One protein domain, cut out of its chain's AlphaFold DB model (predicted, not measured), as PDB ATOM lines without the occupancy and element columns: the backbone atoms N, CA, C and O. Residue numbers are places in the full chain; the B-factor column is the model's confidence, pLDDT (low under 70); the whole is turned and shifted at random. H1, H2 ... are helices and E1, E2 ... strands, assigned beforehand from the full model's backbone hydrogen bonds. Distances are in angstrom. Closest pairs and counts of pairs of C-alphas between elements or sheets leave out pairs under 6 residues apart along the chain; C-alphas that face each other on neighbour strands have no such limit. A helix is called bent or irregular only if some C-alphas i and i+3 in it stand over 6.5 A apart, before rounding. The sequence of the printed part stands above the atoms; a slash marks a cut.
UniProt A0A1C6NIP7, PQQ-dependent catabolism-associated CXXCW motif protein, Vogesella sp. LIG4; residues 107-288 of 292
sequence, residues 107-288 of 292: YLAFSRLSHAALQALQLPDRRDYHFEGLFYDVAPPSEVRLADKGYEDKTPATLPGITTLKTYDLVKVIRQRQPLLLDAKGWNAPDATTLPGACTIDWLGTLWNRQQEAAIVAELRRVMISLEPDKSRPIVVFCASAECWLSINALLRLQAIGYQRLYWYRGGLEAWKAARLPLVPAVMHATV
ATOM      1  N   TYR A 107     -89.137 103.440 160.538       93.25
ATOM      2  CA  TYR A 107     -90.268 103.068 159.683       93.25
ATOM      3  C   TYR A 107     -90.424 104.009 158.482       93.25
ATOM      4  O   TYR A 107     -90.786 103.560 157.386       93.25
ATOM      5  N   LEU A 108     -90.155 105.305 158.664       92.31
ATOM      6  CA  LEU A 108     -90.125 106.275 157.567       92.31
ATOM      7  C   LEU A 108     -88.987 105.950 156.592       92.31
ATOM      8  O   LEU A 108     -89.197 105.934 155.374       92.31
ATOM      9  N   ALA A 109     -87.801 105.623 157.113       93.81
ATOM     10  CA  ALA A 109     -86.664 105.190 156.314       93.81
ATOM     11  C   ALA A 109     -86.971 103.894 155.551       93.81
ATOM     12  O   ALA A 109     -86.790 103.862 154.334       93.81
ATOM     13  N   PHE A 110     -87.510 102.871 156.223       94.38
ATOM     14  CA  PHE A 110     -87.946 101.617 155.607       94.38
ATOM     15  C   PHE A 110     -88.935 101.863 154.465       94.38
ATOM     16  O   PHE A 110     -88.747 101.334 153.371       94.38
ATOM     17  N   SER A 111     -89.951 102.704 154.686       92.69
ATOM     18  CA  SER A 111     -90.980 103.003 153.682       92.69
ATOM     19  C   SER A 111     -90.382 103.682 152.447       92.69
ATOM     20  O   SER A 111     -90.625 103.252 151.318       92.69
ATOM     21  N   ARG A 112     -89.546 104.708 152.653       94.69
ATOM     22  CA  ARG A 112     -88.872 105.452 151.578       94.69
ATOM     23  C   ARG A 112     -87.914 104.566 150.780       94.69
ATOM     24  O   ARG A 112     -87.965 104.562 149.552       94.69
ATOM     25  N   LEU A 113     -87.051 103.817 151.468       96.38
ATOM     26  CA  LEU A 113     -86.066 102.938 150.836       96.38
ATOM     27  C   LEU A 113     -86.747 101.779 150.105       96.38
ATOM     28  O   LEU A 113     -86.362 101.466 148.982       96.38
ATOM     29  N   SER A 114     -87.797 101.198 150.691       95.38
ATOM     30  CA  SER A 114     -88.593 100.150 150.045       95.38
ATOM     31  C   SER A 114     -89.239 100.652 148.763       95.38
ATOM     32  O   SER A 114     -89.158  99.983 147.738       95.38
ATOM     33  N   HIS A 115     -89.843 101.841 148.796       93.25
ATOM     34  CA  HIS A 115     -90.463 102.436 147.617       93.25
ATOM     35  C   HIS A 115     -89.450 102.643 146.482       93.25
ATOM     36  O   HIS A 115     -89.684 102.186 145.364       93.25
ATOM     37  N   ALA A 116     -88.300 103.253 146.785       95.62
ATOM     38  CA  ALA A 116     -87.235 103.469 145.807       95.62
ATOM     39  C   ALA A 116     -86.691 102.145 145.239       95.62
ATOM     40  O   ALA A 116     -86.531 101.997 144.027       95.62
ATOM     41  N   ALA A 117     -86.454 101.153 146.102       96.69
ATOM     42  CA  ALA A 117     -85.949  99.845 145.702       96.69
ATOM     43  C   ALA A 117     -86.944  99.075 144.818       96.69
ATOM     44  O   ALA A 117     -86.537  98.469 143.829       96.69
ATOM     45  N   LEU A 118     -88.244  99.125 145.132       94.75
ATOM     46  CA  LEU A 118     -89.298  98.492 144.334       94.75
ATOM     47  C   LEU A 118     -89.470  99.158 142.963       94.75
ATOM     48  O   LEU A 118     -89.691  98.458 141.977       94.75
ATOM     49  N   GLN A 119     -89.328 100.485 142.873       92.94
ATOM     50  CA  GLN A 119     -89.357 101.205 141.592       92.94
ATOM     51  C   GLN A 119     -88.177 100.839 140.688       92.94
ATOM     52  O   GLN A 119     -88.342 100.705 139.476       92.94
ATOM     53  N   ALA A 120     -86.995 100.649 141.273       94.44
ATOM     54  CA  ALA A 120     -85.791 100.263 140.545       94.44
ATOM     55  C   ALA A 120     -85.691  98.747 140.278       94.44
ATOM     56  O   ALA A 120     -84.762  98.318 139.588       94.44
ATOM     57  N   LEU A 121     -86.615  97.932 140.803       95.69
ATOM     58  CA  LEU A 121     -86.503  96.475 140.820       95.69
ATOM     59  C   LEU A 121     -86.527  95.874 139.406       95.69
ATOM     60  O   LEU A 121     -87.558  95.842 138.728       95.69
ATOM     61  N   GLN A 122     -85.381  95.340 138.987       94.38
ATOM     62  CA  GLN A 122     -85.221  94.652 137.708       94.38
ATOM     63  C   GLN A 122     -85.449  93.150 137.852       94.38
ATOM     64  O   GLN A 122     -85.170  92.564 138.897       94.38
ATOM     65  N   LEU A 123     -85.941  92.521 136.780       96.38
ATOM     66  CA  LEU A 123     -85.967  91.062 136.711       96.38
ATOM     67  C   LEU A 123     -84.522  90.543 136.663       96.38
ATOM     68  O   LEU A 123     -83.772  90.986 135.794       96.38
ATOM     69  N   PRO A 124     -84.135  89.621 137.560       96.44
ATOM     70  CA  PRO A 124     -82.835  88.971 137.490       96.44
ATOM     71  C   PRO A 124     -82.797  87.965 136.329       96.44
ATOM     72  O   PRO A 124     -83.825  87.661 135.714       96.44
ATOM     73  N   ASP A 125     -81.619  87.409 136.049       96.19
ATOM     74  CA  ASP A 125     -81.488  86.304 135.100       96.19
ATOM     75  C   ASP A 125     -82.288  85.084 135.568       96.19
ATOM     76  O   ASP A 125     -82.433  84.808 136.763       96.19
ATOM     77  N   ARG A 126     -82.795  84.303 134.612       94.56
ATOM     78  CA  ARG A 126     -83.555  83.088 134.916       94.56
ATOM     79  C   ARG A 126     -82.613  81.925 135.234       94.56
ATOM     80  O   ARG A 126     -82.363  81.066 134.393       94.56
ATOM     81  N   ARG A 127     -82.102  81.912 136.460       95.12
ATOM     82  CA  ARG A 127     -81.280  80.843 137.038       95.12
ATOM     83  C   ARG A 127     -81.598  80.668 138.518       95.12
ATOM     84  O   ARG A 127     -82.306  81.488 139.092       95.12
ATOM     85  N   ASP A 128     -81.026  79.630 139.111       94.19
ATOM     86  CA  ASP A 128     -81.141  79.391 140.544       94.19
ATOM     87  C   ASP A 128     -80.074  80.182 141.304       94.19
ATOM     88  O   ASP A 128     -78.888  80.163 140.958       94.19
ATOM     89  N   TYR A 129     -80.499  80.865 142.360       95.94
ATOM     90  CA  TYR A 129     -79.648  81.611 143.276       95.94
ATOM     91  C   TYR A 129     -79.584  80.913 144.635       95.94
ATOM     92  O   TYR A 129     -80.604  80.494 145.166       95.94
ATOM     93  N   HIS A 130     -78.373  80.784 145.189       92.75
ATOM     94  CA  HIS A 130     -78.099  80.264 146.537       92.75
ATOM     95  C   HIS A 130     -79.041  79.133 146.999       92.75
ATOM     96  O   HIS A 130     -79.950  79.330 147.802       92.75
ATOM     97  N   PHE A 131     -78.829  77.933 146.459       92.94
ATOM     98  CA  PHE A 131     -79.523  76.706 146.865       92.94
ATOM     99  C   PHE A 131     -81.059  76.690 146.723       92.94
ATOM    100  O   PHE A 131     -81.684  75.680 147.049       92.94
ATOM    101  N   GLU A 132     -81.694  77.739 146.185       93.25
ATOM    102  CA  GLU A 132     -83.158  77.842 146.127       93.25
ATOM    103  C   GLU A 132     -83.816  76.721 145.308       93.25
ATOM    104  O   GLU A 132     -84.932  76.312 145.623       93.25
ATOM    105  N   GLY A 133     -83.103  76.184 144.311       91.69
ATOM    106  CA  GLY A 133     -83.526  75.045 143.495       91.69
ATOM    107  C   GLY A 133     -82.936  73.691 143.888       91.69
ATOM    108  O   GLY A 133     -83.211  72.711 143.199       91.69
ATOM    109  N   LEU A 134     -82.139  73.606 144.962       91.94
ATOM    110  CA  LEU A 134     -81.637  72.316 145.433       91.94
ATOM    111  C   LEU A 134     -82.770  71.471 146.009       91.94
ATOM    112  O   LEU A 134     -83.538  71.926 146.859       91.94
ATOM    113  N   PHE A 135     -82.820  70.218 145.570       92.12
ATOM    114  CA  PHE A 135     -83.696  69.204 146.126       92.12
ATOM    115  C   PHE A 135     -82.980  68.485 147.269       92.12
ATOM    116  O   PHE A 135     -81.954  67.836 147.060       92.12
ATOM    117  N   TYR A 136     -83.536  68.591 148.471       90.75
ATOM    118  CA  TYR A 136     -83.177  67.722 149.582       90.75
ATOM    119  C   TYR A 136     -84.235  66.626 149.697       90.75
ATOM    120  O   TYR A 136     -85.426  66.908 149.552       90.75
ATOM    121  N   ASP A 137     -83.809  65.393 149.974       93.75
ATOM    122  CA  ASP A 137     -84.711  64.268 150.243       93.75
ATOM    123  C   ASP A 137     -85.330  64.402 151.646       93.75
ATOM    124  O   ASP A 137     -84.969  63.718 152.600       93.75
ATOM    125  N   VAL A 138     -86.191  65.409 151.793       96.00
ATOM    126  CA  VAL A 138     -86.886  65.774 153.027       96.00
ATOM    127  C   VAL A 138     -88.372  65.835 152.714       96.00
ATOM    128  O   VAL A 138     -88.810  66.605 151.857       96.00
ATOM    129  N   ALA A 139     -89.157  65.023 153.417       96.44
ATOM    130  CA  ALA A 139     -90.603  65.021 153.261       96.44
ATOM    131  C   ALA A 139     -91.221  66.339 153.776       96.44
ATOM    132  O   ALA A 139     -90.743  66.896 154.771       96.44
ATOM    133  N   PRO A 140     -92.300  66.842 153.145       96.69
ATOM    134  CA  PRO A 140     -93.016  68.001 153.661       96.69
ATOM    135  C   PRO A 140     -93.589  67.724 155.063       96.69
ATOM    136  O   PRO A 140     -94.207  66.677 155.265       96.69
ATOM    137  N   PRO A 141     -93.413  68.636 156.034       96.69
ATOM    138  CA  PRO A 141     -93.922  68.440 157.386       96.69
ATOM    139  C   PRO A 141     -95.441  68.649 157.464       96.69
ATOM    140  O   PRO A 141     -96.002  69.493 156.766       96.69
ATOM    141  N   SER A 142     -96.093  67.936 158.384       93.06
ATOM    142  CA  SER A 142     -97.482  68.192 158.796       93.06
ATOM    143  C   SER A 142     -97.592  69.035 160.073       93.06
ATOM    144  O   SER A 142     -98.684  69.465 160.431       93.06
ATOM    145  N   GLU A 143     -96.476  69.259 160.770       94.75
ATOM    146  CA  GLU A 143     -96.401  70.000 162.031       94.75
ATOM    147  C   GLU A 143     -95.251  71.008 162.001       94.75
ATOM    148  O   GLU A 143     -94.247  70.819 161.313       94.75
ATOM    149  N   VAL A 144     -95.382  72.064 162.801       97.00
ATOM    150  CA  VAL A 144     -94.317  73.044 163.016       97.00
ATOM    151  C   VAL A 144     -93.101  72.408 163.710       97.00
ATOM    152  O   VAL A 144     -93.225  71.593 164.627       97.00
ATOM    153  N   ARG A 145     -91.899  72.787 163.273       97.44
ATOM    154  CA  ARG A 145     -90.619  72.341 163.836       97.44
ATOM    155  C   ARG A 145     -90.312  73.077 165.142       97.44
ATOM    156  O   ARG A 145     -90.492  74.288 165.218       97.44
ATOM    157  N   LEU A 146     -89.822  72.343 166.138       97.12
ATOM    158  CA  LEU A 146     -89.379  72.877 167.428       97.12
ATOM    159  C   LEU A 146     -87.925  73.375 167.372       97.12
ATOM    160  O   LEU A 146     -87.117  72.869 166.590       97.12
ATOM    161  N   ALA A 147     -87.596  74.343 168.229       95.44
ATOM    162  CA  ALA A 147     -86.280  74.979 168.299       95.44
ATOM    163  C   ALA A 147     -85.142  74.022 168.696       95.44
ATOM    164  O   ALA A 147     -84.006  74.230 168.278       95.44
ATOM    165  N   ASP A 148     -85.430  72.968 169.463       95.12
ATOM    166  CA  ASP A 148     -84.462  71.938 169.877       95.12
ATOM    167  C   ASP A 148     -83.860  71.164 168.692       95.12
ATOM    168  O   ASP A 148     -82.743  70.659 168.779       95.12
ATOM    169  N   LYS A 149     -84.568  71.121 167.559       94.75
ATOM    170  CA  LYS A 149     -84.087  70.544 166.298       94.75
ATOM    171  C   LYS A 149     -83.302  71.538 165.439       94.75
ATOM    172  O   LYS A 149     -82.874  71.169 164.349       94.75
ATOM    173  N   GLY A 150     -83.168  72.792 165.868       95.56
ATOM    174  CA  GLY A 150     -82.624  73.885 165.063       95.56
ATOM    175  C   GLY A 150     -83.538  74.295 163.901       95.56
ATOM    176  O   GLY A 150     -84.410  73.536 163.468       95.56
ATOM    177  N   TYR A 151     -83.340  75.511 163.388       97.19
ATOM    178  CA  TYR A 151     -84.090  76.028 162.235       97.19
ATOM    179  C   TYR A 151     -83.276  76.128 160.947       97.19
ATOM    180  O   TYR A 151     -83.877  76.349 159.901       97.19
ATOM    181  N   GLU A 152     -81.957  75.974 161.016       96.69
ATOM    182  CA  GLU A 152     -81.053  75.974 159.863       96.69
ATOM    183  C   GLU A 152     -80.710  74.525 159.517       96.69
ATOM    184  O   GLU A 152     -79.828  73.918 160.119       96.69
ATOM    185  N   ASP A 153     -81.494  73.935 158.619       96.62
ATOM    186  CA  ASP A 153     -81.382  72.530 158.227       96.62
ATOM    187  C   ASP A 153     -82.040  72.313 156.855       96.62
ATOM    188  O   ASP A 153     -82.840  73.125 156.384       96.62
ATOM    189  N   LYS A 154     -81.763  71.184 156.207       96.62
ATOM    190  CA  LYS A 154     -82.360  70.821 154.918       96.62
ATOM    191  C   LYS A 154     -83.886  70.894 154.988       96.62
ATOM    192  O   LYS A 154     -84.518  70.323 155.877       96.62
ATOM    193  N   THR A 155     -84.479  71.587 154.024       97.31
ATOM    194  CA  THR A 155     -85.932  71.768 153.896       97.31
ATOM    195  C   THR A 155     -86.508  70.925 152.753       97.31
ATOM    196  O   THR A 155     -85.790  70.623 151.799       97.31
ATOM    197  N   PRO A 156     -87.806  70.573 152.773       96.81
ATOM    198  CA  PRO A 156     -88.461  69.991 151.602       96.81
ATOM    199  C   PRO A 156     -88.380  70.934 150.389       96.81
ATOM    200  O   PRO A 156     -88.283  72.153 150.530       96.81
ATOM    201  N   ALA A 157     -88.468  70.388 149.176       92.81
ATOM    202  CA  ALA A 157     -88.528  71.203 147.956       92.81
ATOM    203  C   ALA A 157     -89.922  71.823 147.712       92.81
ATOM    204  O   ALA A 157     -90.057  72.854 147.048       92.81
ATOM    205  N   THR A 158     -90.967  71.196 148.253       94.81
ATOM    206  CA  THR A 158     -92.373  71.568 148.048       94.81
ATOM    207  C   THR A 158     -93.165  71.447 149.341       94.81
ATOM    208  O   THR A 158     -92.834  70.625 150.191       94.81
ATOM    209  N   LEU A 159     -94.256  72.199 149.458       97.25
ATOM    210  CA  LEU A 159     -95.209  72.093 150.560       97.25
ATOM    211  C   LEU A 159     -96.625  71.866 149.988       97.25
ATOM    212  O   LEU A 159     -96.979  72.513 148.998       97.25
ATOM    213  N   PRO A 160     -97.444  70.959 150.554       97.06
ATOM    214  CA  PRO A 160     -98.796  70.703 150.060       97.06
ATOM    215  C   PRO A 160     -99.645  71.976 150.008       97.06
ATOM    216  O   PRO A 160     -99.746  72.692 150.997       97.06
ATOM    217  N   GLY A 161    -100.261  72.258 148.856       95.81
ATOM    218  CA  GLY A 161    -101.130  73.429 148.675       95.81
ATOM    219  C   GLY A 161    -100.407  74.781 148.595       95.81
ATOM    220  O   GLY A 161    -101.071  75.805 148.453       95.81
ATOM    221  N   ILE A 162     -99.072  74.806 148.642       98.12
ATOM    222  CA  ILE A 162     -98.263  76.029 148.646       98.12
ATOM    223  C   ILE A 162     -97.330  76.013 147.439       98.12
ATOM    224  O   ILE A 162     -96.606  75.050 147.189       98.12
ATOM    225  N   THR A 163     -97.316  77.111 146.687       97.69
ATOM    226  CA  THR A 163     -96.427  77.237 145.525       97.69
ATOM    227  C   THR A 163     -95.050  77.735 145.960       97.69
ATOM    228  O   THR A 163     -94.930  78.843 146.483       97.69
ATOM    229  N   THR A 164     -93.998  76.952 145.712       97.56
ATOM    230  CA  THR A 164     -92.610  77.402 145.905       97.56
ATOM    231  C   THR A 164     -92.212  78.371 144.789       97.56
ATOM    232  O   THR A 164     -92.344  78.054 143.607       97.56
ATOM    233  N   LEU A 165     -91.710  79.550 145.155       97.50
ATOM    234  CA  LEU A 165     -91.180  80.562 144.246       97.50
ATOM    235  C   LEU A 165     -89.654  80.594 144.323       97.50
ATOM    236  O   LEU A 165     -89.074  80.556 145.411       97.50
ATOM    237  N   LYS A 166     -89.022  80.736 143.159       97.62
ATOM    238  CA  LYS A 166     -87.609  81.110 143.027       97.62
ATOM    239  C   LYS A 166     -87.476  82.623 142.869       97.62
ATOM    240  O   LYS A 166     -88.466  83.312 142.614       97.62
ATOM    241  N   THR A 167     -86.257  83.140 142.973       98.50
ATOM    242  CA  THR A 167     -85.970  84.582 142.959       98.50
ATOM    243  C   THR A 167     -86.559  85.280 141.728       98.50
ATOM    244  O   THR A 167     -87.229  86.307 141.857       98.50
ATOM    245  N   TYR A 168     -86.393  84.694 140.537       97.88
ATOM    246  CA  TYR A 168     -86.972  85.223 139.295       97.88
ATOM    247  C   TYR A 168     -88.502  85.363 139.369       97.88
ATOM    248  O   TYR A 168     -89.060  86.419 139.052       97.88
ATOM    249  N   ASP A 169     -89.189  84.306 139.813       97.62
ATOM    250  CA  ASP A 169     -90.649  84.276 139.889       97.62
ATOM    251  C   ASP A 169     -91.174  85.224 140.966       97.62
ATOM    252  O   ASP A 169     -92.177  85.904 140.743       97.62
ATOM    253  N   LEU A 170     -90.471  85.349 142.097       98.00
ATOM    254  CA  LEU A 170     -90.818  86.317 143.131       98.00
ATOM    255  C   LEU A 170     -90.777  87.748 142.590       98.00
ATOM    256  O   LEU A 170     -91.750  88.483 142.753       98.00
ATOM    257  N   VAL A 171     -89.699  88.147 141.909       97.56
ATOM    258  CA  VAL A 171     -89.600  89.501 141.337       97.56
ATOM    259  C   VAL A 171     -90.727  89.752 140.334       97.56
ATOM    260  O   VAL A 171     -91.339  90.823 140.341       97.56
ATOM    261  N   LYS A 172     -91.068  88.757 139.509       95.56
ATOM    262  CA  LYS A 172     -92.214  88.844 138.596       95.56
ATOM    263  C   LYS A 172     -93.529  89.054 139.356       95.56
ATOM    264  O   LYS A 172     -94.300  89.938 138.986       95.56
ATOM    265  N   VAL A 173     -93.779  88.288 140.417       93.88
ATOM    266  CA  VAL A 173     -94.994  88.411 141.239       93.88
ATOM    267  C   VAL A 173     -95.058  89.772 141.937       93.88
ATOM    268  O   VAL A 173     -96.115  90.402 141.907       93.88
ATOM    269  N   ILE A 174     -93.949  90.270 142.495       94.38
ATOM    270  CA  ILE A 174     -93.868  91.603 143.118       94.38
ATOM    271  C   ILE A 174     -94.275  92.685 142.115       94.38
ATOM    272  O   ILE A 174     -95.167  93.482 142.400       94.38
ATOM    273  N   ARG A 175     -93.690  92.665 140.910       90.81
ATOM    274  CA  ARG A 175     -93.959  93.662 139.862       90.81
ATOM    275  C   ARG A 175     -95.387  93.608 139.312       90.81
ATOM    276  O   ARG A 175     -95.881  94.624 138.837       90.81
ATOM    277  N   GLN A 176     -96.033  92.442 139.335       88.25
ATOM    278  CA  GLN A 176     -97.342  92.234 138.700       88.25
ATOM    279  C   GLN A 176     -98.526  92.304 139.661       88.25
ATOM    280  O   GLN A 176     -99.604  92.724 139.258       88.25
ATOM    281  N   ARG A 177     -98.366  91.816 140.896       82.50
ATOM    282  CA  ARG A 177     -99.488  91.562 141.814       82.50
ATOM    283  C   ARG A 177     -99.349  92.219 143.181       82.50
ATOM    284  O   ARG A 177    -100.334  92.218 143.909       82.50
ATOM    285  N   GLN A 178     -98.171  92.752 143.524       83.81
ATOM    286  CA  GLN A 178     -97.886  93.362 144.833       83.81
ATOM    287  C   GLN A 178     -98.411  92.503 146.009       83.81
ATOM    288  O   GLN A 178     -99.313  92.918 146.749       83.81
ATOM    289  N   PRO A 179     -97.908  91.257 146.152       93.44
ATOM    290  CA  PRO A 179     -98.337  90.367 147.224       93.44
ATOM    291  C   PRO A 179     -97.964  90.957 148.589       93.44
ATOM    292  O   PRO A 179     -97.069  91.796 148.692       93.44
ATOM    293  N   LEU A 180     -98.595  90.462 149.653       95.19
ATOM    294  CA  LEU A 180     -98.054  90.677 150.991       95.19
ATOM    295  C   LEU A 180     -96.803  89.803 151.149       95.19
ATOM    296  O   LEU A 180     -96.871  88.583 151.003       95.19
ATOM    297  N   LEU A 181     -95.661  90.428 151.423       97.25
ATOM    298  CA  LEU A 181     -94.409  89.737 151.717       97.25
ATOM    299  C   LEU A 181     -94.263  89.624 153.238       97.25
ATOM    300  O   LEU A 181     -94.260  90.648 153.916       97.25
ATOM    301  N   LEU A 182     -94.138  88.409 153.769       98.06
ATOM    302  CA  LEU A 182     -93.918  88.156 155.192       98.06
ATOM    303  C   LEU A 182     -92.510  87.619 155.427       98.06
ATOM    304  O   LEU A 182     -92.135  86.564 154.911       98.06
ATOM    305  N   ASP A 183     -91.754  88.343 156.247       98.00
ATOM    306  CA  ASP A 183     -90.429  87.936 156.695       98.00
ATOM    307  C   ASP A 183     -90.540  87.189 158.029       98.00
ATOM    308  O   ASP A 183     -90.805  87.789 159.075       98.00
ATOM    309  N   ALA A 184     -90.341  85.870 157.978       97.94
ATOM    310  CA  ALA A 184     -90.373  84.982 159.136       97.94
ATOM    311  C   ALA A 184     -89.008  84.833 159.829       97.94
ATOM    312  O   ALA A 184     -88.939  84.188 160.877       97.94
ATOM    313  N   LYS A 185     -87.926  85.409 159.279       95.62
ATOM    314  CA  LYS A 185     -86.608  85.441 159.938       95.62
ATOM    315  C   LYS A 185     -86.673  86.218 161.258       95.62
ATOM    316  O   LYS A 185     -85.880  85.968 162.164       95.62
ATOM    317  N   GLY A 186     -87.617  87.151 161.356       88.69
ATOM    318  CA  GLY A 186     -87.819  88.000 162.520       88.69
ATOM    319  C   GLY A 186     -86.875  89.197 162.567       88.69
ATOM    320  O   GLY A 186     -86.021  89.399 161.694       88.69
ATOM    321  N   TRP A 187     -87.063  90.013 163.601       91.88
ATOM    322  CA  TRP A 187     -86.373  91.282 163.785       91.88
ATOM    323  C   TRP A 187     -85.340  91.150 164.902       91.88
ATOM    324  O   TRP A 187     -85.694  90.815 166.031       91.88
ATOM    325  N   ASN A 188     -84.076  91.407 164.562       85.06
ATOM    326  CA  ASN A 188     -82.956  91.413 165.500       85.06
ATOM    327  C   ASN A 188     -82.170  92.716 165.302       85.06
ATOM    328  O   ASN A 188     -81.448  92.852 164.311       85.06
ATOM    329  N   ALA A 189     -82.362  93.684 166.191       77.88
ATOM    330  CA  ALA A 189     -81.700  94.983 166.136       77.88
ATOM    331  C   ALA A 189     -80.176  94.861 166.370       77.88
ATOM    332  O   ALA A 189     -79.729  93.893 166.990       77.88
ATOM    333  N   PRO A 190     -79.361  95.838 165.922       76.06
ATOM    334  CA  PRO A 190     -79.737  97.040 165.166       76.06
ATOM    335  C   PRO A 190     -79.725  96.858 163.637       76.06
ATOM    336  O   PRO A 190     -80.397  97.610 162.938       76.06
ATOM    337  N   ASP A 191     -79.035  95.843 163.113       82.69
ATOM    338  CA  ASP A 191     -78.707  95.734 161.679       82.69
ATOM    339  C   ASP A 191     -79.593  94.735 160.911       82.69
ATOM    340  O   ASP A 191     -79.180  94.125 159.918       82.69
ATOM    341  N   ALA A 192     -80.832  94.530 161.370       91.00
ATOM    342  CA  ALA A 192     -81.781  93.687 160.652       91.00
ATOM    343  C   ALA A 192     -82.029  94.248 159.243       91.00
ATOM    344  O   ALA A 192     -82.305  95.432 159.070       91.00
ATOM    345  N   THR A 193     -81.989  93.383 158.230       96.81
ATOM    346  CA  THR A 193     -82.335  93.728 156.845       96.81
ATOM    347  C   THR A 193     -83.386  92.774 156.302       96.81
ATOM    348  O   THR A 193     -83.506  91.637 156.759       96.81
ATOM    349  N   THR A 194     -84.167  93.250 155.337       98.00
ATOM    350  CA  THR A 194     -85.254  92.485 154.724       98.00
ATOM    351  C   THR A 194     -85.499  92.906 153.270       98.00
ATOM    352  O   THR A 194     -84.843  93.814 152.744       98.00
ATOM    353  N   LEU A 195     -86.426  92.221 152.598       97.75
ATOM    354  CA  LEU A 195     -86.856  92.556 151.241       97.75
ATOM    355  C   LEU A 195     -87.597  93.907 151.228       97.75
ATOM    356  O   LEU A 195     -88.364  94.197 152.148       97.75
ATOM    357  N   PRO A 196     -87.451  94.719 150.167       96.50
ATOM    358  CA  PRO A 196     -88.235  95.937 149.990       96.50
ATOM    359  C   PRO A 196     -89.742  95.678 150.126       96.50
ATOM    360  O   PRO A 196     -90.301  94.838 149.422       96.50
ATOM    361  N   GLY A 197     -90.403  96.407 151.026       93.44
ATOM    362  CA  GLY A 197     -91.843  96.291 151.276       93.44
ATOM    363  C   GLY A 197     -92.269  95.057 152.079       93.44
ATOM    364  O   GLY A 197     -93.469  94.812 152.202       93.44
ATOM    365  N   ALA A 198     -91.328  94.280 152.623       95.88
ATOM    366  CA  ALA A 198     -91.650  93.132 153.460       95.88
ATOM    367  C   ALA A 198     -92.140  93.525 154.857       95.88
ATOM    368  O   ALA A 198     -91.596  94.397 155.527       95.88
ATOM    369  N   CYS A 199     -93.164  92.818 155.313       95.56
ATOM    370  CA  CYS A 199     -93.677  92.893 156.663       95.56
ATOM    371  C   CYS A 199     -92.952  91.865 157.540       95.56
ATOM    372  O   CYS A 199     -93.220  90.662 157.464       95.56
ATOM    373  N   THR A 200     -92.049  92.336 158.397       96.44
ATOM    374  CA  THR A 200     -91.379  91.491 159.392       96.44
ATOM    375  C   THR A 200     -92.303  91.223 160.572       96.44
ATOM    376  O   THR A 200     -92.600  92.131 161.353       96.44
ATOM    377  N   ILE A 201     -92.736  89.965 160.701       96.69
ATOM    378  CA  ILE A 201     -93.460  89.475 161.875       96.69
ATOM    379  C   ILE A 201     -92.476  88.662 162.702       96.69
ATOM    380  O   ILE A 201     -92.084  87.547 162.356       96.69
ATOM    381  N   ASP A 202     -92.046  89.252 163.801       96.06
ATOM    382  CA  ASP A 202     -91.088  88.632 164.688       96.06
ATOM    383  C   ASP A 202     -91.702  87.406 165.396       96.06
ATOM    384  O   ASP A 202     -92.897  87.373 165.698       96.06
ATOM    385  N   TRP A 203     -90.895  86.359 165.598       96.00
ATOM    386  CA  TRP A 203     -91.327  85.046 166.110       96.00
ATOM    387  C   TRP A 203     -92.328  84.255 165.247       96.00
ATOM    388  O   TRP A 203     -92.765  83.178 165.660       96.00
ATOM    389  N   LEU A 204     -92.638  84.703 164.023       97.12
ATOM    390  CA  LEU A 204     -93.653  84.074 163.165       97.12
ATOM    391  C   LEU A 204     -93.423  82.580 162.904       97.12
ATOM    392  O   LEU A 204     -94.391  81.830 162.782       97.12
ATOM    393  N   GLY A 205     -92.164  82.141 162.835       96.88
ATOM    394  CA  GLY A 205     -91.790  80.734 162.674       96.88
ATOM    395  C   GLY A 205     -91.282  80.046 163.942       96.88
ATOM    396  O   GLY A 205     -91.035  78.844 163.917       96.88
ATOM    397  N   THR A 206     -91.098  80.776 165.042       96.62
ATOM    398  CA  THR A 206     -90.426  80.261 166.243       96.62
ATOM    399  C   THR A 206     -91.385  79.438 167.099       96.62
ATOM    400  O   THR A 206     -92.543  79.814 167.287       96.62
ATOM    401  N   LEU A 207     -90.902  78.323 167.640       96.19
ATOM    402  CA  LEU A 207     -91.574  77.502 168.642       96.19
ATOM    403  C   LEU A 207     -90.552  76.783 169.538       96.19
ATOM    404  O   LEU A 207     -89.836  75.899 169.074       96.19
ATOM    405  N   TRP A 208     -90.487  77.115 170.827       92.75
ATOM    406  CA  TRP A 208     -89.562  76.433 171.748       92.75
ATOM    407  C   TRP A 208     -90.157  75.161 172.328       92.75
ATOM    408  O   TRP A 208     -89.477  74.150 172.449       92.75
ATOM    409  N   ASN A 209     -91.438  75.210 172.676       93.06
ATOM    410  CA  ASN A 209     -92.173  74.062 173.175       93.06
ATOM    411  C   ASN A 209     -93.592  74.061 172.601       93.06
ATOM    412  O   ASN A 209     -94.144  75.111 172.275       93.06
ATOM    413  N   ARG A 210     -94.210  72.881 172.505       94.00
ATOM    414  CA  ARG A 210     -95.539  72.738 171.884       94.00
ATOM    415  C   ARG A 210     -96.655  73.474 172.628       94.00
ATOM    416  O   ARG A 210     -97.655  73.805 172.004       94.00
ATOM    417  N   GLN A 211     -96.498  73.745 173.925       94.38
ATOM    418  CA  GLN A 211     -97.528  74.432 174.714       94.38
ATOM    419  C   GLN A 211     -97.708  75.890 174.261       94.38
ATOM    420  O   GLN A 211     -98.795  76.443 174.395       94.38
ATOM    421  N   GLN A 212     -96.677  76.493 173.656       94.88
ATOM    422  CA  GLN A 212     -96.740  77.853 173.114       94.88
ATOM    423  C   GLN A 212     -97.557  77.962 171.819       94.88
ATOM    424  O   GLN A 212     -98.034  79.051 171.507       94.88
ATOM    425  N   GLU A 213     -97.735  76.874 171.060       95.88
ATOM    426  CA  GLU A 213     -98.279  76.949 169.695       95.88
ATOM    427  C   GLU A 213     -99.679  77.566 169.660       95.88
ATOM    428  O   GLU A 213     -99.956  78.434 168.835       95.88
ATOM    429  N   ALA A 214    -100.552  77.185 170.597       95.88
ATOM    430  CA  ALA A 214    -101.907  77.723 170.659       95.88
ATOM    431  C   ALA A 214    -101.921  79.243 170.902       95.88
ATOM    432  O   ALA A 214    -102.692  79.960 170.261       95.88
ATOM    433  N   ALA A 215    -101.047  79.738 171.785       94.81
ATOM    434  CA  ALA A 215    -100.922  81.163 172.081       94.81
ATOM    435  C   ALA A 215    -100.346  81.936 170.885       94.81
ATOM    436  O   ALA A 215    -100.883  82.979 170.514       94.81
ATOM    437  N   ILE A 216     -99.320  81.387 170.229       96.69
ATOM    438  CA  ILE A 216     -98.713  81.972 169.027       96.69
ATOM    439  C   ILE A 216     -99.736  82.058 167.889       96.69
ATOM    440  O   ILE A 216     -99.861  83.096 167.245       96.69
ATOM    441  N   VAL A 217    -100.509  80.996 167.650       97.31
ATOM    442  CA  VAL A 217    -101.555  80.986 166.616       97.31
ATOM    443  C   VAL A 217    -102.685  81.961 166.958       97.31
ATOM    444  O   VAL A 217    -103.214  82.617 166.059       97.31
ATOM    445  N   ALA A 218    -103.065  82.089 168.231       95.44
ATOM    446  CA  ALA A 218    -104.054  83.077 168.660       95.44
ATOM    447  C   ALA A 218    -103.569  84.513 168.412       95.44
ATOM    448  O   ALA A 218    -104.319  85.316 167.857       95.44
ATOM    449  N   GLU A 219    -102.314  84.816 168.747       95.31
ATOM    450  CA  GLU A 219    -101.718  86.128 168.484       95.31
ATOM    451  C   GLU A 219    -101.577  86.394 166.984       95.31
ATOM    452  O   GLU A 219    -101.952  87.465 166.511       95.31
ATOM    453  N   LEU A 220    -101.159  85.393 166.202       97.00
ATOM    454  CA  LEU A 220    -101.115  85.502 164.746       97.00
ATOM    455  C   LEU A 220    -102.490  85.853 164.172       97.00
ATOM    456  O   LEU A 220    -102.577  86.698 163.286       97.00
ATOM    457  N   ARG A 221    -103.579  85.250 164.671       96.44
ATOM    458  CA  ARG A 221    -104.936  85.616 164.232       96.44
ATOM    459  C   ARG A 221    -105.236  87.090 164.495       96.44
ATOM    460  O   ARG A 221    -105.760  87.731 163.591       96.44
ATOM    461  N   ARG A 222    -104.897  87.621 165.676       93.44
ATOM    462  CA  ARG A 222    -105.115  89.041 166.016       93.44
ATOM    463  C   ARG A 222    -104.320  89.961 165.099       93.44
ATOM    464  O   ARG A 222    -104.912  90.792 164.420       93.44
ATOM    465  N   VAL A 223    -103.009  89.739 165.004       93.19
ATOM    466  CA  VAL A 223    -102.104  90.518 164.145       93.19
ATOM    467  C   VAL A 223    -102.604  90.535 162.703       93.19
ATOM    468  O   VAL A 223    -102.677  91.585 162.069       93.19
ATOM    469  N   MET A 224    -102.992  89.372 162.183       94.62
ATOM    470  CA  MET A 224    -103.435  89.242 160.802       94.62
ATOM    471  C   MET A 224    -104.810  89.879 160.537       94.62
ATOM    472  O   MET A 224    -105.062  90.256 159.398       94.62
ATOM    473  N   ILE A 225    -105.682  90.043 161.543       92.94
ATOM    474  CA  ILE A 225    -106.944  90.795 161.394       92.94
ATOM    475  C   ILE A 225    -106.657  92.270 161.097       92.94
ATOM    476  O   ILE A 225    -107.287  92.833 160.206       92.94
ATOM    477  N   SER A 226    -105.700  92.884 161.802       88.38
ATOM    478  CA  SER A 226    -105.332  94.287 161.570       88.38
ATOM    479  C   SER A 226    -104.418  94.478 160.357       88.38
ATOM    480  O   SER A 226    -104.495  95.500 159.682       88.38
ATOM    481  N   LEU A 227    -103.536  93.511 160.082       89.25
ATOM    482  CA  LEU A 227    -102.570  93.589 158.985       89.25
ATOM    483  C   LEU A 227    -103.218  93.313 157.626       89.25
ATOM    484  O   LEU A 227    -103.039  94.085 156.685       89.25
ATOM    485  N   GLU A 228    -103.907  92.180 157.504       91.81
ATOM    486  CA  GLU A 228    -104.427  91.702 156.228       91.81
ATOM    487  C   GLU A 228    -105.637  90.780 156.435       91.81
ATOM    488  O   GLU A 228    -105.499  89.550 156.415       91.81
ATOM    489  N   PRO A 229    -106.835  91.341 156.659       92.75
ATOM    490  CA  PRO A 229    -108.026  90.547 156.935       92.75
ATOM    491  C   PRO A 229    -108.496  89.718 155.727       92.75
ATOM    492  O   PRO A 229    -109.185  88.711 155.928       92.75
ATOM    493  N   ASP A 230    -108.121  90.075 154.489       93.81
ATOM    494  CA  ASP A 230    -108.495  89.313 153.294       93.81
ATOM    495  C   ASP A 230    -107.669  88.022 153.173       93.81
ATOM    496  O   ASP A 230    -106.522  87.992 152.720       93.81
ATOM    497  N   LYS A 231    -108.302  86.900 153.522       96.25
ATOM    498  CA  LYS A 231    -107.712  85.554 153.429       96.25
ATOM    499  C   LYS A 231    -107.392  85.107 151.997       96.25
ATOM    500  O   LYS A 231    -106.674  84.118 151.817       96.25
ATOM    501  N   SER A 232    -107.916  85.800 150.987       95.31
ATOM    502  CA  SER A 232    -107.674  85.525 149.570       95.31
ATOM    503  C   SER A 232    -106.474  86.288 148.996       95.31
ATOM    504  O   SER A 232    -106.035  85.978 147.877       95.31
ATOM    505  N   ARG A 233    -105.900  87.240 149.748       93.12
ATOM    506  CA  ARG A 233    -104.707  87.973 149.322       93.12
ATOM    507  C   ARG A 233    -103.534  87.010 149.087       93.12
ATOM    508  O   ARG A 233    -103.273  86.148 149.925       93.12
ATOM    509  N   PRO A 234    -102.789  87.140 147.972       95.94
ATOM    510  CA  PRO A 234    -101.524  86.438 147.789       95.94
ATOM    511  C   PRO A 234    -100.506  86.832 148.866       95.94
ATOM    512  O   PRO A 234    -100.143  88.006 148.972       95.94
ATOM    513  N   ILE A 235    -100.022  85.844 149.617       97.62
ATOM    514  CA  ILE A 235     -98.986  86.014 150.639       97.62
ATOM    515  C   ILE A 235     -97.762  85.200 150.245       97.62
ATOM    516  O   ILE A 235     -97.854  83.987 150.051       97.62
ATOM    517  N   VAL A 236     -96.610  85.858 150.158       98.56
ATOM    518  CA  VAL A 236     -95.313  85.193 150.026       98.56
ATOM    519  C   VAL A 236     -94.621  85.223 151.378       98.56
ATOM    520  O   VAL A 236     -94.438  86.292 151.950       98.56
ATOM    521  N   VAL A 237     -94.191  84.065 151.864       98.81
ATOM    522  CA  VAL A 237     -93.409  83.947 153.099       98.81
ATOM    523  C   VAL A 237     -91.975  83.560 152.762       98.81
ATOM    524  O   VAL A 237     -91.746  82.709 151.898       98.81
ATOM    525  N   PHE A 238     -91.011  84.161 153.456       98.81
ATOM    526  CA  PHE A 238     -89.590  83.839 153.331       98.81
ATOM    527  C   PHE A 238     -88.865  83.921 154.680       98.81
ATOM    528  O   PHE A 238     -89.435  84.322 155.693       98.81
ATOM    529  N   CYS A 239     -87.603  83.495 154.693       98.19
ATOM    530  CA  CYS A 239     -86.693  83.610 155.833       98.19
ATOM    531  C   CYS A 239     -85.257  83.891 155.322       98.19
ATOM    532  O   CYS A 239     -85.081  84.419 154.225       98.19
ATOM    533  N   ALA A 240     -84.220  83.559 156.094       97.69
ATOM    534  CA  ALA A 240     -82.819  83.784 155.772       97.69
ATOM    535  C   ALA A 240     -82.369  83.052 154.498       97.69
ATOM    536  O   ALA A 240     -81.788  83.684 153.622       97.69
ATOM    537  N   SER A 241     -82.659  81.756 154.364       97.94
ATOM    538  CA  SER A 241     -82.120  80.918 153.285       97.94
ATOM    539  C   SER A 241     -83.058  79.767 152.905       97.94
ATOM    540  O   SER A 241     -84.056  79.512 153.588       97.94
ATOM    541  N   ALA A 242     -82.666  79.020 151.865       97.62
ATOM    542  CA  ALA A 242     -83.273  77.752 151.454       97.62
ATOM    543  C   ALA A 242     -83.373  76.710 152.578       97.62
ATOM    544  O   ALA A 242     -84.206  75.812 152.502       97.62
ATOM    545  N   GLU A 243     -82.554  76.829 153.619       97.75
ATOM    546  CA  GLU A 243     -82.463  75.895 154.742       97.75
ATOM    547  C   GLU A 243     -83.140  76.445 156.010       97.75
ATOM    548  O   GLU A 243     -83.029  75.863 157.083       97.75
ATOM    549  N   CYS A 244     -83.882  77.557 155.916       97.94
ATOM    550  CA  CYS A 244     -84.574  78.123 157.070       97.94
ATOM    551  C   CYS A 244     -86.003  77.573 157.256       97.94
ATOM    552  O   CYS A 244     -86.953  77.950 156.556       97.94
ATOM    553  N   TRP A 245     -86.186  76.795 158.322       98.38
ATOM    554  CA  TRP A 245     -87.465  76.214 158.738       98.38
ATOM    555  C   TRP A 245     -88.482  77.212 159.311       98.38
ATOM    556  O   TRP A 245     -89.676  76.910 159.308       98.38
ATOM    557  N   LEU A 246     -88.072  78.412 159.744       98.56
ATOM    558  CA  LEU A 246     -89.008  79.418 160.278       98.56
ATOM    559  C   LEU A 246     -90.084  79.805 159.247       98.56
ATOM    560  O   LEU A 246     -91.252  79.955 159.597       98.56
ATOM    561  N   SER A 247     -89.713  79.905 157.965       98.50
ATOM    562  CA  SER A 247     -90.666  80.205 156.886       98.50
ATOM    563  C   SER A 247     -91.691  79.088 156.660       98.50
ATOM    564  O   SER A 247     -92.849  79.369 156.356       98.50
ATOM    565  N   ILE A 248     -91.300  77.829 156.875       98.69
ATOM    566  CA  ILE A 248     -92.198  76.673 156.774       98.69
ATOM    567  C   ILE A 248     -93.189  76.685 157.935       98.69
ATOM    568  O   ILE A 248     -94.393  76.576 157.715       98.69
ATOM    569  N   ASN A 249     -92.705  76.901 159.162       98.69
ATOM    570  CA  ASN A 249     -93.567  77.020 160.337       98.69
ATOM    571  C   ASN A 249     -94.598  78.146 160.171       98.69
ATOM    572  O   ASN A 249     -95.786  77.952 160.425       98.69
ATOM    573  N   ALA A 250     -94.149  79.303 159.686       98.75
ATOM    574  CA  ALA A 250     -94.997  80.445 159.378       98.75
ATOM    575  C   ALA A 250     -96.107  80.099 158.369       98.75
ATOM    576  O   ALA A 250     -97.273  80.424 158.585       98.75
ATOM    577  N   LEU A 251     -95.759  79.402 157.284       98.81
ATOM    578  CA  LEU A 251     -96.710  78.971 156.259       98.81
ATOM    579  C   LEU A 251     -97.749  77.983 156.792       98.81
ATOM    580  O   LEU A 251     -98.936  78.162 156.524       98.81
ATOM    581  N   LEU A 252     -97.329  76.990 157.583       98.62
ATOM    582  CA  LEU A 252     -98.249  76.045 158.226       98.62
ATOM    583  C   LEU A 252     -99.253  76.776 159.127       98.62
ATOM    584  O   LEU A 252    -100.451  76.495 159.075       98.62
ATOM    585  N   ARG A 253     -98.790  77.767 159.899       98.56
ATOM    586  CA  ARG A 253     -99.650  78.597 160.753       98.56
ATOM    587  C   ARG A 253    -100.632  79.436 159.936       98.56
ATOM    588  O   ARG A 253    -101.818  79.458 160.254       98.56
ATOM    589  N   LEU A 254    -100.176  80.089 158.865       98.62
ATOM    590  CA  LEU A 254    -101.037  80.883 157.978       98.62
ATOM    591  C   LEU A 254    -102.111  80.023 157.299       98.62
ATOM    592  O   LEU A 254    -103.274  80.429 157.237       98.62
ATOM    593  N   GLN A 255    -101.745  78.821 156.852       98.12
ATOM    594  CA  GLN A 255    -102.683  77.852 156.289       98.12
ATOM    595  C   GLN A 255    -103.715  77.413 157.335       98.12
ATOM    596  O   GLN A 255    -104.915  77.426 157.061       98.12
ATOM    597  N   ALA A 256    -103.277  77.108 158.562       97.44
ATOM    598  CA  ALA A 256    -104.151  76.696 159.663       97.44
ATOM    599  C   ALA A 256    -105.156  77.781 160.096       97.44
ATOM    600  O   ALA A 256    -106.216  77.464 160.637       97.44
ATOM    601  N   ILE A 257    -104.855  79.063 159.858       98.12
ATOM    602  CA  ILE A 257    -105.779  80.182 160.117       98.12
ATOM    603  C   ILE A 257    -106.537  80.655 158.865       98.12
ATOM    604  O   ILE A 257    -107.182  81.707 158.902       98.12
ATOM    605  N   GLY A 258    -106.480  79.883 157.775       98.00
ATOM    606  CA  GLY A 258    -107.377  80.002 156.626       98.00
ATOM    607  C   GLY A 258    -106.893  80.866 155.461       98.00
ATOM    608  O   GLY A 258    -107.705  81.162 154.588       98.00
ATOM    609  N   TYR A 259    -105.621  81.281 155.409       98.31
ATOM    610  CA  TYR A 259    -105.089  81.957 154.216       98.31
ATOM    611  C   TYR A 259    -104.964  80.988 153.042       98.31
ATOM    612  O   TYR A 259    -104.434  79.888 153.183       98.31
ATOM    613  N   GLN A 260    -105.450  81.409 151.874       97.25
ATOM    614  CA  GLN A 260    -105.716  80.497 150.756       97.25
ATOM    615  C   GLN A 260    -104.646  80.536 149.664       97.25
ATOM    616  O   GLN A 260    -104.440  79.554 148.959       97.25
ATOM    617  N   ARG A 261    -103.985  81.685 149.479       97.25
ATOM    618  CA  ARG A 261    -103.024  81.909 148.387       97.25
ATOM    619  C   ARG A 261    -101.624  82.101 148.942       97.25
ATOM    620  O   ARG A 261    -101.101  83.214 148.962       97.25
ATOM    621  N   LEU A 262    -101.047  80.999 149.404       98.38
ATOM    622  CA  LEU A 262     -99.738  80.972 150.038       98.38
ATOM    623  C   LEU A 262     -98.642  80.574 149.048       98.38
ATOM    624  O   LEU A 262     -98.763  79.612 148.286       98.38
ATOM    625  N   TYR A 263     -97.548  81.323 149.106       98.69
ATOM    626  CA  TYR A 263     -96.351  81.108 148.317       98.69
ATOM    627  C   TYR A 263     -95.142  81.068 149.241       98.69
ATOM    628  O   TYR A 263     -95.038  81.847 150.190       98.69
ATOM    629  N   TRP A 264     -94.201  80.188 148.935       98.75
ATOM    630  CA  TRP A 264     -92.966  80.064 149.690       98.75
ATOM    631  C   TRP A 264     -91.793  80.541 148.851       98.75
ATOM    632  O   TRP A 264     -91.400  79.868 147.900       98.75
ATOM    633  N   TYR A 265     -91.208  81.684 149.199       98.62
ATOM    634  CA  TYR A 265     -89.922  82.065 148.629       98.62
ATOM    635  C   TYR A 265     -88.807  81.389 149.427       98.62
ATOM    636  O   TYR A 265     -88.272  81.928 150.397       98.62
ATOM    637  N   ARG A 266     -88.509  80.156 149.008       97.56
ATOM    638  CA  ARG A 266     -87.603  79.238 149.699       97.56
ATOM    639  C   ARG A 266     -86.195  79.803 149.835       97.56
ATOM    640  O   ARG A 266     -85.637  79.740 150.916       97.56
ATOM    641  N   GLY A 267     -85.643  80.382 148.767       97.94
ATOM    642  CA  GLY A 267     -84.258  80.869 148.731       97.94
ATOM    643  C   GLY A 267     -83.920  81.954 149.760       97.94
ATOM    644  O   GLY A 267     -82.758  82.090 150.144       97.94
ATOM    645  N   GLY A 268     -84.923  82.697 150.234       98.38
ATOM    646  CA  GLY A 268     -84.758  83.682 151.296       98.38
ATOM    647  C   GLY A 268     -83.846  84.861 150.942       98.38
ATOM    648  O   GLY A 268     -83.614  85.192 149.772       98.38
ATOM    649  N   LEU A 269     -83.335  85.518 151.983       98.31
ATOM    650  CA  LEU A 269     -82.406  86.645 151.873       98.31
ATOM    651  C   LEU A 269     -81.102  86.270 151.160       98.31
ATOM    652  O   LEU A 269     -80.573  87.089 150.410       98.31
ATOM    653  N   GLU A 270     -80.581  85.056 151.347       98.38
ATOM    654  CA  GLU A 270     -79.335  84.634 150.698       98.38
ATOM    655  C   GLU A 270     -79.472  84.533 149.173       98.38
ATOM    656  O   GLU A 270     -78.626  85.060 148.448       98.38
ATOM    657  N   ALA A 271     -80.561  83.947 148.663       98.50
ATOM    658  CA  ALA A 271     -80.824  83.911 147.221       98.50
ATOM    659  C   ALA A 271     -81.069  85.317 146.649       98.50
ATOM    660  O   ALA A 271     -80.535  85.666 145.595       98.50
ATOM    661  N   TRP A 272     -81.772  86.169 147.403       98.50
ATOM    662  CA  TRP A 272     -82.038  87.557 147.015       98.50
ATOM    663  C   TRP A 272     -80.740  88.369 146.879       98.50
ATOM    664  O   TRP A 272     -80.516  89.048 145.874       98.50
ATOM    665  N   LYS A 273     -79.831  88.233 147.854       98.19
ATOM    666  CA  LYS A 273     -78.490  88.838 147.826       98.19
ATOM    667  C   LYS A 273     -77.629  88.280 146.699       98.19
ATOM    668  O   LYS A 273     -76.964  89.048 146.006       98.19
ATOM    669  N   ALA A 274     -77.652  86.966 146.473       98.31
ATOM    670  CA  ALA A 274     -76.912  86.336 145.381       98.31
ATOM    671  C   ALA A 274     -77.390  86.817 143.996       98.31
ATOM    672  O   ALA A 274     -76.599  86.874 143.050       98.31
ATOM    673  N   ALA A 275     -78.656  87.225 143.885       98.25
ATOM    674  CA  ALA A 275     -79.208  87.890 142.708       98.25
ATOM    675  C   ALA A 275     -78.870  89.387 142.606       98.25
ATOM    676  O   ALA A 275     -79.258  90.027 141.632       98.25
ATOM    677  N   ARG A 276     -78.113  89.937 143.566       97.56
ATOM    678  CA  ARG A 276     -77.743  91.361 143.664       97.56
ATOM    679  C   ARG A 276     -78.959  92.291 143.697       97.56
ATOM    680  O   ARG A 276     -78.911  93.405 143.181       97.56
ATOM    681  N   LEU A 277     -80.050  91.823 144.299       98.00
ATOM    682  CA  LEU A 277     -81.269  92.602 144.475       98.00
ATOM    683  C   LEU A 277     -81.190  93.439 145.766       98.00
ATOM    684  O   LEU A 277     -80.510  93.046 146.719       98.00
ATOM    685  N   PRO A 278     -81.858  94.605 145.817       97.44
ATOM    686  CA  PRO A 278     -81.720  95.540 146.930       97.44
ATOM    687  C   PRO A 278     -82.346  94.998 148.218       97.44
ATOM    688  O   PRO A 278     -83.443  94.444 148.187       97.44
ATOM    689  N   LEU A 279     -81.678  95.209 149.350       97.44
ATOM    690  CA  LEU A 279     -82.239  95.033 150.691       97.44
ATOM    691  C   LEU A 279     -82.506  96.397 151.329       97.44
ATOM    692  O   LEU A 279     -81.927  97.407 150.927       97.44
ATOM    693  N   VAL A 280     -83.359  96.411 152.347       97.06
ATOM    694  CA  VAL A 280     -83.639  97.591 153.172       97.06
ATOM    695  C   VAL A 280     -83.484  97.250 154.658       97.06
ATOM    696  O   VAL A 280     -83.638  96.078 155.014       97.06
ATOM    697  N   PRO A 281     -83.201  98.232 155.535       96.12
ATOM    698  CA  PRO A 281     -83.264  98.028 156.981       96.12
ATOM    699  C   PRO A 281     -84.654  97.537 157.391       96.12
ATOM    700  O   PRO A 281     -85.655  98.092 156.948       96.12
ATOM    701  N   ALA A 282     -84.728  96.491 158.206       95.44
ATOM    702  CA  ALA A 282     -85.986  95.914 158.649       95.44
ATOM    703  C   ALA A 282     -86.518  96.630 159.893       95.44
ATOM    704  O   ALA A 282     -85.770  97.005 160.796       95.44
ATOM    705  N   VAL A 283     -87.841  96.719 159.979       94.75
ATOM    706  CA  VAL A 283     -88.565  97.188 161.164       94.75
ATOM    707  C   VAL A 283     -89.546  96.112 161.611       94.75
ATOM    708  O   VAL A 283     -90.123  95.406 160.779       94.75
ATOM    709  N   MET A 284     -89.754  95.978 162.920       95.12
ATOM    710  CA  MET A 284     -90.768  95.066 163.447       95.12
ATOM    711  C   MET A 284     -92.158  95.618 163.118       95.12
ATOM    712  O   MET A 284     -92.561  96.652 163.647       95.12
ATOM    713  N   HIS A 285     -92.892  94.943 162.239       94.94
ATOM    714  CA  HIS A 285     -94.273  95.314 161.918       94.94
ATOM    715  C   HIS A 285     -95.265  94.669 162.881       94.94
ATOM    716  O   HIS A 285     -96.306  95.247 163.169       94.94
ATOM    717  N   ALA A 286     -94.923  93.479 163.369       95.56
ATOM    718  CA  ALA A 286     -95.658  92.790 164.409       95.56
ATOM    719  C   ALA A 286     -94.764  91.762 165.112       95.56
ATOM    720  O   ALA A 286     -93.664  91.449 164.647       95.56
ATOM    721  N   THR A 287     -95.264  91.185 166.197       96.56
ATOM    722  CA  THR A 287     -94.688  89.992 166.826       96.56
ATOM    723  C   THR A 287     -95.779  88.995 167.190       96.56
ATOM    724  O   THR A 287     -96.893  89.384 167.524       96.56
ATOM    725  N   VAL A 288     -95.461  87.704 167.156       96.62
ATOM    726  CA  VAL A 288     -96.306  86.649 167.747       96.62
ATOM    727  C   VAL A 288     -95.638  86.005 168.960       96.62
ATOM    728  O   VAL A 288     -95.960  84.881 169.340       96.62
TER     729      VAL A 288
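This is residues 107 to 288 of the 292 residues of the protein "PQQ-dependent catabolism-associated CXXCW motif protein" of Vogesella sp. LIG4 (UniProt A0A1C6NIP7). A strongly twisted wall of six short parallel strands runs through the middle, with H3 and H4 over one face and H2 over the opposite face. Residues 120 to 162, a long stretch with no named element, wind round the outside between E1 and H1, which lies off the sheet. The printed part has 182 residues, with five named helices and six named strands in the order H1 E1 H2 E2 E3 H3 E4 H4 E5 H5 E6; the sheet order is E1 E5 E4 E2 E3 E6. The class is mixed, helices and strands, with under half of the residues in named elements. The whole is compact and rounded, with a radius of gyration of the C-alphas of 15.2 A and spans of 44 by 38 by 33 A.

Find C-alpha 163 at (-96.427, 77.237, 145.525), where E1, residues 163 to 165, begins. The other strands are E5, 262 to 265; E4, 235 to 238; E2, 180 to 183; E3, 199 to 202; and E6, 284 to 287, ending at C-alpha 287 (-94.688, 89.992, 166.826). The longest helix, H3, spans 210 to 227 over 25.5 A and is irregular, but only just: C-alphas 211 and 214 are 6.8 A apart. H1, 107 to 119, starts at (-90.268, 103.068, 159.683) and runs 18.2 A; H2 is 167 to 177, H4 is 246 to 256 and H5 is 268 to 274.

Look first at neighbours E5 and E4, where N 263 and O 235 are 2.8 A apart, within hydrogen-bond range; for E4 and E2, N 182 and O 236 are 2.8 A apart. H4 is on the sheet, over E4 at a height of 8.6 A, and runs along the strands, at 3 degrees to E4 on the local plane; their closest C-alphas, Phe 238 and Ser 247, are 5.2 A apart. E4, H4 and E5 form a strand-helix-strand unit, two parallel neighbour strands joined through a helix, with a right-handed crossover. H3 is on the same face, over E3. H2 is on the opposite face; its closest C-alpha pair with E5 is Leu 170 and Tyr 265, 7.0 A. H5 only grazes the sheet. H1 is not on it and is apart from H2, only just, at 8.1 A. Every O i to N i+4 pair is within range in H1, H2, H4 and H5; H3 has 12 of 14.

The C-alphas farthest apart, Ala 120 and Gln 211, are 44.4 A from each other. The printed part has no cut; the links H1 to E1 and E2 to E3 are long. No printed residue is under pLDDT 70.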